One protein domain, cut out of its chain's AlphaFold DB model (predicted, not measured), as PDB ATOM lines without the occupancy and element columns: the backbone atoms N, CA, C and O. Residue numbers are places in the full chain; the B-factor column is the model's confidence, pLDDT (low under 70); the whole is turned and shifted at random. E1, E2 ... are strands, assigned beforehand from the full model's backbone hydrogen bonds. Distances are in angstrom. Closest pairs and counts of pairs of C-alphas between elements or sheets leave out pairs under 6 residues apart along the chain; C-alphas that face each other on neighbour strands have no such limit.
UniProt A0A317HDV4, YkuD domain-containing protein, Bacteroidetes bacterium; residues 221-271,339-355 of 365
ATOM      1  N   ASN A 221      16.026   8.337 -18.189       92.12
ATOM      2  CA  ASN A 221      15.178   8.696 -17.043       92.12
ATOM      3  C   ASN A 221      13.692   8.341 -17.248       92.12
ATOM      4  O   ASN A 221      12.976   8.156 -16.270       92.12
ATOM      5  N   LYS A 222      13.210   8.273 -18.497       94.69
ATOM      6  CA  LYS A 222      11.841   7.880 -18.871       94.69
ATOM      7  C   LYS A 222      11.877   7.094 -20.181       94.69
ATOM      8  O   LYS A 222      12.454   7.582 -21.149       94.69
ATOM      9  N   TYR A 223      11.254   5.916 -20.233       95.12
ATOM     10  CA  TYR A 223      11.151   5.115 -21.462       95.12
ATOM     11  C   TYR A 223       9.985   4.118 -21.428       95.12
ATOM     12  O   TYR A 223       9.489   3.740 -20.365       95.12
ATOM     13  N   VAL A 224       9.544   3.686 -22.612       96.12
ATOM     14  CA  VAL A 224       8.474   2.695 -22.802       96.12
ATOM     15  C   VAL A 224       9.047   1.473 -23.514       96.12
ATOM     16  O   VAL A 224       9.732   1.608 -24.523       96.12
ATOM     17  N   VAL A 225       8.745   0.276 -23.008       95.69
ATOM     18  CA  VAL A 225       9.122  -1.005 -23.620       95.69
ATOM     19  C   VAL A 225       7.857  -1.770 -23.989       95.69
ATOM     20  O   VAL A 225       7.089  -2.166 -23.110       95.69
ATOM     21  N   VAL A 226       7.657  -2.016 -25.285       96.25
ATOM     22  CA  VAL A 226       6.586  -2.881 -25.796       96.25
ATOM     23  C   VAL A 226       7.172  -4.245 -26.149       96.25
ATOM     24  O   VAL A 226       7.872  -4.397 -27.148       96.25
ATOM     25  N   ASN A 227       6.872  -5.261 -25.341       93.81
ATOM     26  CA  ASN A 227       7.168  -6.643 -25.697       93.81
ATOM     27  C   ASN A 227       6.045  -7.171 -26.600       93.81
ATOM     28  O   ASN A 227       4.956  -7.497 -26.126       93.81
ATOM     29  N   ILE A 228       6.339  -7.258 -27.901       93.12
ATOM     30  CA  ILE A 228       5.416  -7.758 -28.930       93.12
ATOM     31  C   ILE A 228       5.041  -9.224 -28.669       93.12
ATOM     32  O   ILE A 228       3.874  -9.585 -28.783       93.12
ATOM     33  N   GLY A 229       6.008 -10.063 -28.279       88.88
ATOM     34  CA  GLY A 229       5.808 -11.501 -28.072       88.88
ATOM     35  C   GLY A 229       4.961 -11.855 -26.848       88.88
ATOM     36  O   GLY A 229       4.389 -12.937 -26.808       88.88
ATOM     37  N   SER A 230       4.852 -10.947 -25.873       90.31
ATOM     38  CA  SER A 230       3.970 -11.086 -24.706       90.31
ATOM     39  C   SER A 230       2.837 -10.050 -24.679       90.31
ATOM     40  O   SER A 230       2.283  -9.800 -23.606       90.31
ATOM     41  N   ALA A 231       2.565  -9.371 -25.804       94.62
ATOM     42  CA  ALA A 231       1.537  -8.334 -25.951       94.62
ATOM     43  C   ALA A 231       1.460  -7.341 -24.761       94.62
ATOM     44  O   ALA A 231       0.382  -7.007 -24.271       94.62
ATOM     45  N   THR A 232       2.613  -6.900 -24.236       95.25
ATOM     46  CA  THR A 232       2.705  -6.130 -22.978       95.25
ATOM     47  C   THR A 232       3.523  -4.856 -23.153       95.25
ATOM     48  O   THR A 232       4.673  -4.912 -23.589       95.25
ATOM     49  N   LEU A 233       2.976  -3.727 -22.702       97.06
ATOM     50  CA  LEU A 233       3.686  -2.461 -22.534       97.06
ATOM     51  C   LEU A 233       4.109  -2.280 -21.071       97.06
ATOM     52  O   LEU A 233       3.341  -2.558 -20.146       97.06
ATOM     53  N   ARG A 234       5.330  -1.782 -20.867       95.56
ATOM     54  CA  ARG A 234       5.836  -1.269 -19.586       95.56
ATOM     55  C   ARG A 234       6.349   0.160 -19.769       95.56
ATOM     56  O   ARG A 234       7.090   0.412 -20.714       95.56
ATOM     57  N   TYR A 235       5.998   1.068 -18.863       96.12
ATOM     58  CA  TYR A 235       6.584   2.408 -18.762       96.12
ATOM     59  C   TYR A 235       7.444   2.499 -17.499       96.12
ATOM     60  O   TYR A 235       6.985   2.159 -16.403       96.12
ATOM     61  N   TYR A 236       8.679   2.962 -17.673       92.50
ATOM     62  CA  TYR A 236       9.673   3.131 -16.622       92.50
ATOM     63  C   TYR A 236      10.018   4.609 -16.439       92.50
ATOM     64  O   TYR A 236      10.143   5.356 -17.412       92.50
ATOM     65  N   GLU A 237      10.220   5.008 -15.187       93.75
ATOM     66  CA  GLU A 237      10.719   6.329 -14.811       93.75
ATOM     67  C   GLU A 237      11.684   6.213 -13.631       93.75
ATOM     68  O   GLU A 237      11.311   5.680 -12.582       93.75
ATOM     69  N   ASN A 238      12.908   6.718 -13.810       89.81
ATOM     70  CA  ASN A 238      14.033   6.613 -12.875       89.81
ATOM     71  C   ASN A 238      14.195   5.165 -12.370       89.81
ATOM     72  O   ASN A 238      13.966   4.867 -11.195       89.81
ATOM     73  N   ASP A 239      14.448   4.258 -13.321       82.31
ATOM     74  CA  ASP A 239      14.568   2.794 -13.184       82.31
ATOM     75  C   ASP A 239      13.381   2.068 -12.512       82.31
ATOM     76  O   ASP A 239      13.383   0.847 -12.353       82.31
ATOM     77  N   SER A 240      12.311   2.791 -12.177       88.44
ATOM     78  CA  SER A 240      11.119   2.259 -11.522       88.44
ATOM     79  C   SER A 240      10.011   1.998 -12.539       88.44
ATOM     80  O   SER A 240       9.601   2.909 -13.259       88.44
ATOM     81  N   LEU A 241       9.451   0.788 -12.550       91.38
ATOM     82  CA  LEU A 241       8.229   0.482 -13.301       91.38
ATOM     83  C   LEU A 241       7.057   1.316 -12.748       91.38
ATOM     84  O   LEU A 241       6.718   1.189 -11.574       91.38
ATOM     85  N   LYS A 242       6.437   2.161 -13.581       96.31
ATOM     86  CA  LYS A 242       5.288   3.009 -13.192       96.31
ATOM     87  C   LYS A 242       3.952   2.509 -13.740       96.31
ATOM     88  O   LYS A 242       2.929   2.678 -13.089       96.31
ATOM     89  N   LEU A 243       3.956   1.887 -14.919       96.12
ATOM     90  CA  LEU A 243       2.765   1.310 -15.550       96.12
ATOM     91  C   LEU A 243       3.131   0.011 -16.274       96.12
ATOM     92  O   LEU A 243       4.151  -0.062 -16.961       96.12
ATOM     93  N   LYS A 244       2.263  -0.996 -16.159       96.62
ATOM     94  CA  LYS A 244       2.275  -2.234 -16.947       96.62
ATOM     95  C   LYS A 244       0.860  -2.477 -17.466       96.62
ATOM     96  O   LYS A 244      -0.076  -2.488 -16.672       96.62
ATOM     97  N   MET A 245       0.703  -2.698 -18.768       95.88
ATOM     98  CA  MET A 245      -0.598  -2.939 -19.406       95.88
ATOM     99  C   MET A 245      -0.480  -3.932 -20.568       95.88
ATOM    100  O   MET A 245       0.600  -4.097 -21.140       95.88
ATOM    101  N   LYS A 246      -1.593  -4.576 -20.940       96.00
ATOM    102  CA  LYS A 246      -1.701  -5.268 -22.232       96.00
ATOM    103  C   LYS A 246      -1.700  -4.245 -23.378       96.00
ATOM    104  O   LYS A 246      -2.158  -3.119 -23.205       96.00
ATOM    105  N   VAL A 247      -1.240  -4.669 -24.548       96.25
ATOM    106  CA  VAL A 247      -1.423  -3.985 -25.839       96.25
ATOM    107  C   VAL A 247      -1.970  -4.969 -26.871       96.25
ATOM    108  O   VAL A 247      -1.879  -6.177 -26.678       96.25
ATOM    109  N   VAL A 248      -2.511  -4.467 -27.980       94.81
ATOM    110  CA  VAL A 248      -2.806  -5.279 -29.170       94.81
ATOM    111  C   VAL A 248      -1.690  -5.043 -30.188       94.81
ATOM    112  O   VAL A 248      -1.224  -3.916 -30.343       94.81
ATOM    113  N   VAL A 249      -1.236  -6.101 -30.861       94.62
ATOM    114  CA  VAL A 249      -0.133  -6.057 -31.839       94.62
ATOM    115  C   VAL A 249      -0.565  -6.617 -33.195       94.62
ATOM    116  O   VAL A 249      -1.591  -7.286 -33.314       94.62
ATOM    117  N   GLY A 250       0.214  -6.323 -34.238       91.81
ATOM    118  CA  GLY A 250      -0.073  -6.738 -35.609       91.81
ATOM    119  C   GLY A 250      -0.095  -8.261 -35.791       91.81
ATOM    120  O   GLY A 250       0.727  -8.981 -35.217       91.81
ATOM    121  N   LYS A 251      -1.028  -8.749 -36.620       90.75
ATOM    122  CA  LYS A 251      -1.242 -10.181 -36.907       90.75
ATOM    123  C   LYS A 251       0.023 -10.823 -37.513       90.75
ATOM    124  O   LYS A 251       0.840 -10.114 -38.095       90.75
ATOM    125  N   PRO A 252       0.189 -12.161 -37.504       89.31
ATOM    126  CA  PRO A 252       1.357 -12.822 -38.108       89.31
ATOM    127  C   PRO A 252       1.622 -12.495 -39.593       89.31
ATOM    128  O   PRO A 252       2.762 -12.613 -40.037       89.31
ATOM    129  N   SER A 253       0.603 -12.062 -40.345       90.94
ATOM    130  CA  SER A 253       0.698 -11.573 -41.731       90.94
ATOM    131  C   SER A 253       0.971 -10.064 -41.862       90.94
ATOM    132  O   SER A 253       1.377  -9.610 -42.927       90.94
ATOM    133  N   THR A 254       0.776  -9.286 -40.795       89.69
ATOM    134  CA  THR A 254       0.948  -7.823 -40.722       89.69
ATOM    135  C   THR A 254       1.645  -7.436 -39.411       89.69
ATOM    136  O   THR A 254       1.157  -6.614 -38.638       89.69
ATOM    137  N   ARG A 255       2.775  -8.097 -39.124       92.31
ATOM    138  CA  ARG A 255       3.472  -8.015 -37.829       92.31
ATOM    139  C   ARG A 255       3.901  -6.584 -37.504       92.31
ATOM    140  O   ARG A 255       4.461  -5.901 -38.359       92.31
ATOM    141  N   THR A 256       3.744  -6.182 -36.243       93.31
ATOM    142  CA  THR A 256       4.381  -4.967 -35.715       93.31
ATOM    143  C   THR A 256       5.905  -5.064 -35.909       93.31
ATOM    144  O   THR A 256       6.489  -6.080 -35.514       93.31
ATOM    145  N   PRO A 257       6.568  -4.061 -36.517       94.56
ATOM    146  CA  PRO A 257       8.021  -4.064 -36.654       94.56
ATOM    147  C   PRO A 257       8.699  -3.942 -35.283       94.56
ATOM    148  O   PRO A 257       8.129  -3.405 -34.335       94.56
ATOM    149  N   ARG A 258       9.934  -4.438 -35.169       93.69
ATOM    150  CA  ARG A 258      10.745  -4.330 -33.945       93.69
ATOM    151  C   ARG A 258      11.658  -3.123 -34.093       93.69
ATOM    152  O   ARG A 258      12.527  -3.139 -34.957       93.69
ATOM    153  N   PHE A 259      11.471  -2.079 -33.301       95.31
ATOM    154  CA  PHE A 259      12.258  -0.858 -33.440       95.31
ATOM    155  C   PHE A 259      12.405  -0.127 -32.114       95.31
ATOM    156  O   PHE A 259      11.640  -0.350 -31.176       95.31
ATOM    157  N   ALA A 260      13.399   0.746 -32.070       95.31
ATOM    158  CA  ALA A 260      13.606   1.709 -31.014       95.31
ATOM    159  C   ALA A 260      13.313   3.093 -31.579       95.31
ATOM    160  O   ALA A 260      13.963   3.499 -32.538       95.31
ATOM    161  N   ALA A 261      12.340   3.793 -30.999       94.88
ATOM    162  CA  ALA A 261      11.965   5.129 -31.431       94.88
ATOM    163  C   ALA A 261      11.539   6.016 -30.273       94.88
ATOM    164  O   ALA A 261      11.174   5.537 -29.195       94.88
ATOM    165  N   TYR A 262      11.529   7.315 -30.538       93.94
ATOM    166  CA  TYR A 262      11.030   8.315 -29.612       93.94
ATOM    167  C   TYR A 262       9.579   8.700 -29.922       93.94
ATOM    168  O   TYR A 262       9.159   8.782 -31.078       93.94
ATOM    169  N   CYS A 263       8.811   8.963 -28.865       94.12
ATOM    170  CA  CYS A 263       7.516   9.626 -28.961       94.12
ATOM    171  C   CYS A 263       7.757  11.138 -29.015       94.12
ATOM    172  O   CYS A 263       8.344  11.681 -28.081       94.12
ATOM    173  N   ASN A 264       7.338  11.798 -30.097       89.56
ATOM    174  CA  ASN A 264       7.539  13.238 -30.305       89.56
ATOM    175  C   ASN A 264       6.263  14.073 -30.114       89.56
ATOM    176  O   ASN A 264       6.353  15.288 -29.948       89.56
ATOM    177  N   GLU A 265       5.086  13.447 -30.159       93.25
ATOM    178  CA  GLU A 265       3.798  14.132 -30.073       93.25
ATOM    179  C   GLU A 265       2.718  13.205 -29.498       93.25
ATOM    180  O   GLU A 265       2.619  12.028 -29.852       93.25
ATOM    181  N   ILE A 266       1.874  13.768 -28.630       95.62
ATOM    182  CA  ILE A 266       0.680  13.118 -28.088       95.62
ATOM    183  C   ILE A 266      -0.536  13.916 -28.557       95.62
ATOM    184  O   ILE A 266      -0.708  15.072 -28.175       95.62
ATOM    185  N   ILE A 267      -1.386  13.297 -29.375       95.12
ATOM    186  CA  ILE A 267      -2.630  13.889 -29.876       95.12
ATOM    187  C   ILE A 267      -3.793  13.358 -29.040       95.12
ATOM    188  O   ILE A 267      -4.041  12.150 -29.017       95.12
ATOM    189  N   LEU A 268      -4.528  14.257 -28.385       96.00
ATOM    190  CA  LEU A 268      -5.819  13.958 -27.763       96.00
ATOM    191  C   LEU A 268      -6.939  14.137 -28.792       96.00
ATOM    192  O   LEU A 268      -6.905  15.088 -29.569       96.00
ATOM    193  N   TYR A 269      -7.924  13.237 -28.778       94.81
ATOM    194  CA  TYR A 269      -9.029  13.174 -29.745       94.81
ATOM    195  C   TYR A 269      -8.534  13.253 -31.209       94.81
ATOM    196  O   TYR A 269      -8.797  14.227 -31.912       94.81
ATOM    197  N   PRO A 270      -7.763  12.254 -31.680       95.69
ATOM    198  CA  PRO A 270      -7.175  12.263 -33.018       95.69
ATOM    199  C   PRO A 270      -8.217  12.037 -34.128       95.69
ATOM    200  O   PRO A 270      -9.089  11.176 -34.017       95.69
ATOM    201  N   TYR A 271      -8.051  12.711 -35.269       95.38
ATOM    202  CA  TYR A 271      -8.595  12.204 -36.535       95.38
ATOM    203  C   TYR A 271      -7.867  10.910 -36.913       95.38
ATOM    204  O   TYR A 271      -6.633  10.852 -36.854       95.38
ATOM    205  N   GLY A 339      -9.404   5.660 -30.682       95.12
ATOM    206  CA  GLY A 339      -9.907   6.061 -29.370       95.12
ATOM    207  C   GLY A 339      -9.655   7.543 -29.070       95.12
ATOM    208  O   GLY A 339      -9.785   8.405 -29.937       95.12
ATOM    209  N   VAL A 340      -9.305   7.849 -27.817       95.19
ATOM    210  CA  VAL A 340      -9.163   9.241 -27.343       95.19
ATOM    211  C   VAL A 340      -7.731   9.789 -27.375       95.19
ATOM    212  O   VAL A 340      -7.539  10.969 -27.089       95.19
ATOM    213  N   ILE A 341      -6.722   8.972 -27.693       95.56
ATOM    214  CA  ILE A 341      -5.307   9.369 -27.614       95.56
ATOM    215  C   ILE A 341      -4.427   8.604 -28.611       95.56
ATOM    216  O   ILE A 341      -4.524   7.385 -28.745       95.56
ATOM    217  N   LYS A 342      -3.521   9.326 -29.279       95.31
ATOM    218  CA  LYS A 342      -2.497   8.796 -30.190       95.31
ATOM    219  C   LYS A 342      -1.116   9.311 -29.785       95.31
ATOM    220  O   LYS A 342      -0.949  10.502 -29.542       95.31
ATOM    221  N   PHE A 343      -0.127   8.427 -29.768       95.81
ATOM    222  CA  PHE A 343       1.286   8.725 -29.553       95.81
ATOM    223  C   PHE A 343       2.010   8.555 -30.889       95.81
ATOM    224  O   PHE A 343       2.208   7.426 -31.353       95.81
ATOM    225  N   ASN A 344       2.368   9.668 -31.524       93.38
ATOM    226  CA  ASN A 344       3.168   9.636 -32.743       93.38
ATOM    227  C   ASN A 344       4.614   9.266 -32.395       93.38
ATOM    228  O   ASN A 344       5.173   9.715 -31.393       93.38
ATOM    229  N   LEU A 345       5.194   8.406 -33.230       94.50
ATOM    230  CA  LEU A 345       6.562   7.926 -33.105       94.50
ATOM    231  C   LEU A 345       7.359   8.407 -34.309       94.50
ATOM    232  O   LEU A 345       6.833   8.474 -35.417       94.50
ATOM    233  N   THR A 346       8.642   8.680 -34.116       91.19
ATOM    234  CA  THR A 346       9.522   9.178 -35.180       91.19
ATOM    235  C   THR A 346      10.098   8.106 -36.115       91.19
ATOM    236  O   THR A 346      11.070   8.364 -36.832       91.19
ATOM    237  N   SER A 347       9.478   6.925 -36.114       82.69
ATOM    238  CA  SER A 347       9.959   5.728 -36.800       82.69
ATOM    239  C   SER A 347       9.826   5.826 -38.327       82.69
ATOM    240  O   SER A 347       8.970   6.559 -38.821       82.69
ATOM    241  N   PRO A 348      10.602   5.044 -39.105       83.62
ATOM    242  CA  PRO A 348      10.448   4.959 -40.562       83.62
ATOM    243  C   PRO A 348       9.194   4.183 -40.999       83.62
ATOM    244  O   PRO A 348       8.905   4.101 -42.190       83.62
ATOM    245  N   PHE A 349       8.508   3.531 -40.061       84.62
ATOM    246  CA  PHE A 349       7.292   2.768 -40.298       84.62
ATOM    247  C   PHE A 349       6.084   3.650 -39.965       84.62
ATOM    248  O   PHE A 349       6.116   4.361 -38.959       84.62
ATOM    249  N   ASP A 350       4.997   3.532 -40.736       82.88
ATOM    250  CA  ASP A 350       3.701   4.189 -40.482       82.88
ATOM    251  C   ASP A 350       2.982   3.583 -39.256       82.88
ATOM    252  O   ASP A 350       1.892   3.013 -39.341       82.88
ATOM    253  N   VAL A 351       3.644   3.630 -38.098       88.56
ATOM    254  CA  VAL A 351       3.299   2.917 -36.869       88.56
ATOM    255  C   VAL A 351       3.384   3.879 -35.691       88.56
ATOM    256  O   VAL A 351       4.385   4.554 -35.465       88.56
ATOM    257  N   TYR A 352       2.313   3.904 -34.913       92.81
ATOM    258  CA  TYR A 352       2.106   4.765 -33.756       92.81
ATOM    259  C   TYR A 352       1.387   3.952 -32.674       92.81
ATOM    260  O   TYR A 352       0.698   2.978 -32.986       92.81
ATOM    261  N   MET A 353       1.515   4.339 -31.404       95.44
ATOM    262  CA  MET A 353       0.663   3.762 -30.356       95.44
ATOM    263  C   MET A 353      -0.637   4.565 -30.282       95.44
ATOM    264  O   MET A 353      -0.631   5.779 -30.480       95.44
ATOM    265  N   HIS A 354      -1.759   3.911 -30.009       96.06
ATOM    266  CA  HIS A 354      -3.057   4.571 -29.905       96.06
ATOM    267  C   HIS A 354      -3.978   3.825 -28.941       96.06
ATOM    268  O   HIS A 354      -3.745   2.657 -28.617       96.06
ATOM    269  N   ASP A 355      -5.015   4.511 -28.478       95.62
ATOM    270  CA  ASP A 355      -6.142   3.889 -27.794       95.62
ATOM    271  C   ASP A 355      -7.091   3.215 -28.809       95.62
ATOM    272  O   ASP A 355      -6.888   3.268 -30.019       95.62
TER     273      ASP A 355
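AT A GLANCE: This is residues 221 to 271 and 339 to 355 of the 365 residues of the protein "YkuD domain-containing protein" of Bacteroidetes bacterium (UniProt A0A317HDV4). A small sheet of three strands side by side, E1, E2 and E3, makes one wing of the domain, and a smaller ribbon of two strands, E4 and E5, makes the other, its strands running roughly crosswise to E1 and E2. Between the wings the long stretch of residues 247 to 262 loops out to Ser 253 and folds back to reach E4, while residues 353 to 354 pair along E5 as a short extra row. The printed part has 68 residues with no named helix and five named strands, in the order E1, E2, E3, E4, E5; the sheets run E1 - E2 - E3 and E4 - E5, both antiparallel. The class is all strand, though 30 of the 68 residues, under half, are in named elements. The whole is compact, with a radius of gyration of the C-alphas of 12.4 A, and spans 35 by 28 by 22 A.

IN THESE COORDINATES: E1, residues 222 to 227, begins with C-alpha 222 at (11.841, 7.880, -18.871) and is 16.7 A long from first to last C-alpha. E2, residues 232 to 237, is 16.9 A long. E3, residues 240 to 246, is the longest at 18.3 A and ends with C-alpha 246 at (-1.701, -5.268, -22.232). E4, residues 263 to 268, is 14.1 A long. E5, residues 341 to 345, is 13.2 A long and ends with C-alpha 345 at (6.562, 7.926, -33.105).

HOW THE PARTS SIT: E1, E2 and E3 form a meander, each strand the antiparallel neighbour of the one before. E1 and E2 are a hairpin at 165 degrees between their directions; the C-alphas of Val 226 and Leu 233 face each other at 4.4 A, and N 225 and O 234 are within hydrogen-bond range at 2.8 A. E2 and E3 are a hairpin at 160 degrees; the C-alphas of Arg 234 and Lys 244 face each other at 4.5 A, and N 235 and O 243 are 2.9 A apart. E1 and E3 are the edge strands and E2 is the inner strand. E4 and E5 are antiparallel at 160 degrees, with N 267 and O 342 within hydrogen-bond range at 2.8 A. Residues 342 to 343 of E5 pair antiparallel with residues 353 to 354. E4 and E5 are each apart from E1, E2 and E3.

THE WHOLE: The two farthest C-alphas, of Asn 238 and Ser 253, are 36.6 A apart. Residues 272 to 338 are not printed, and C-alphas 271 and 339 are 9.5 A apart across that cut, which lies in the link from E4 to E5. Of the links printed whole, E1 to E2 and E2 to E3 are tight and E3 to E4, with 16 residues, is long. The mean pLDDT of the printed part is 93.1, and no printed residue is under 70.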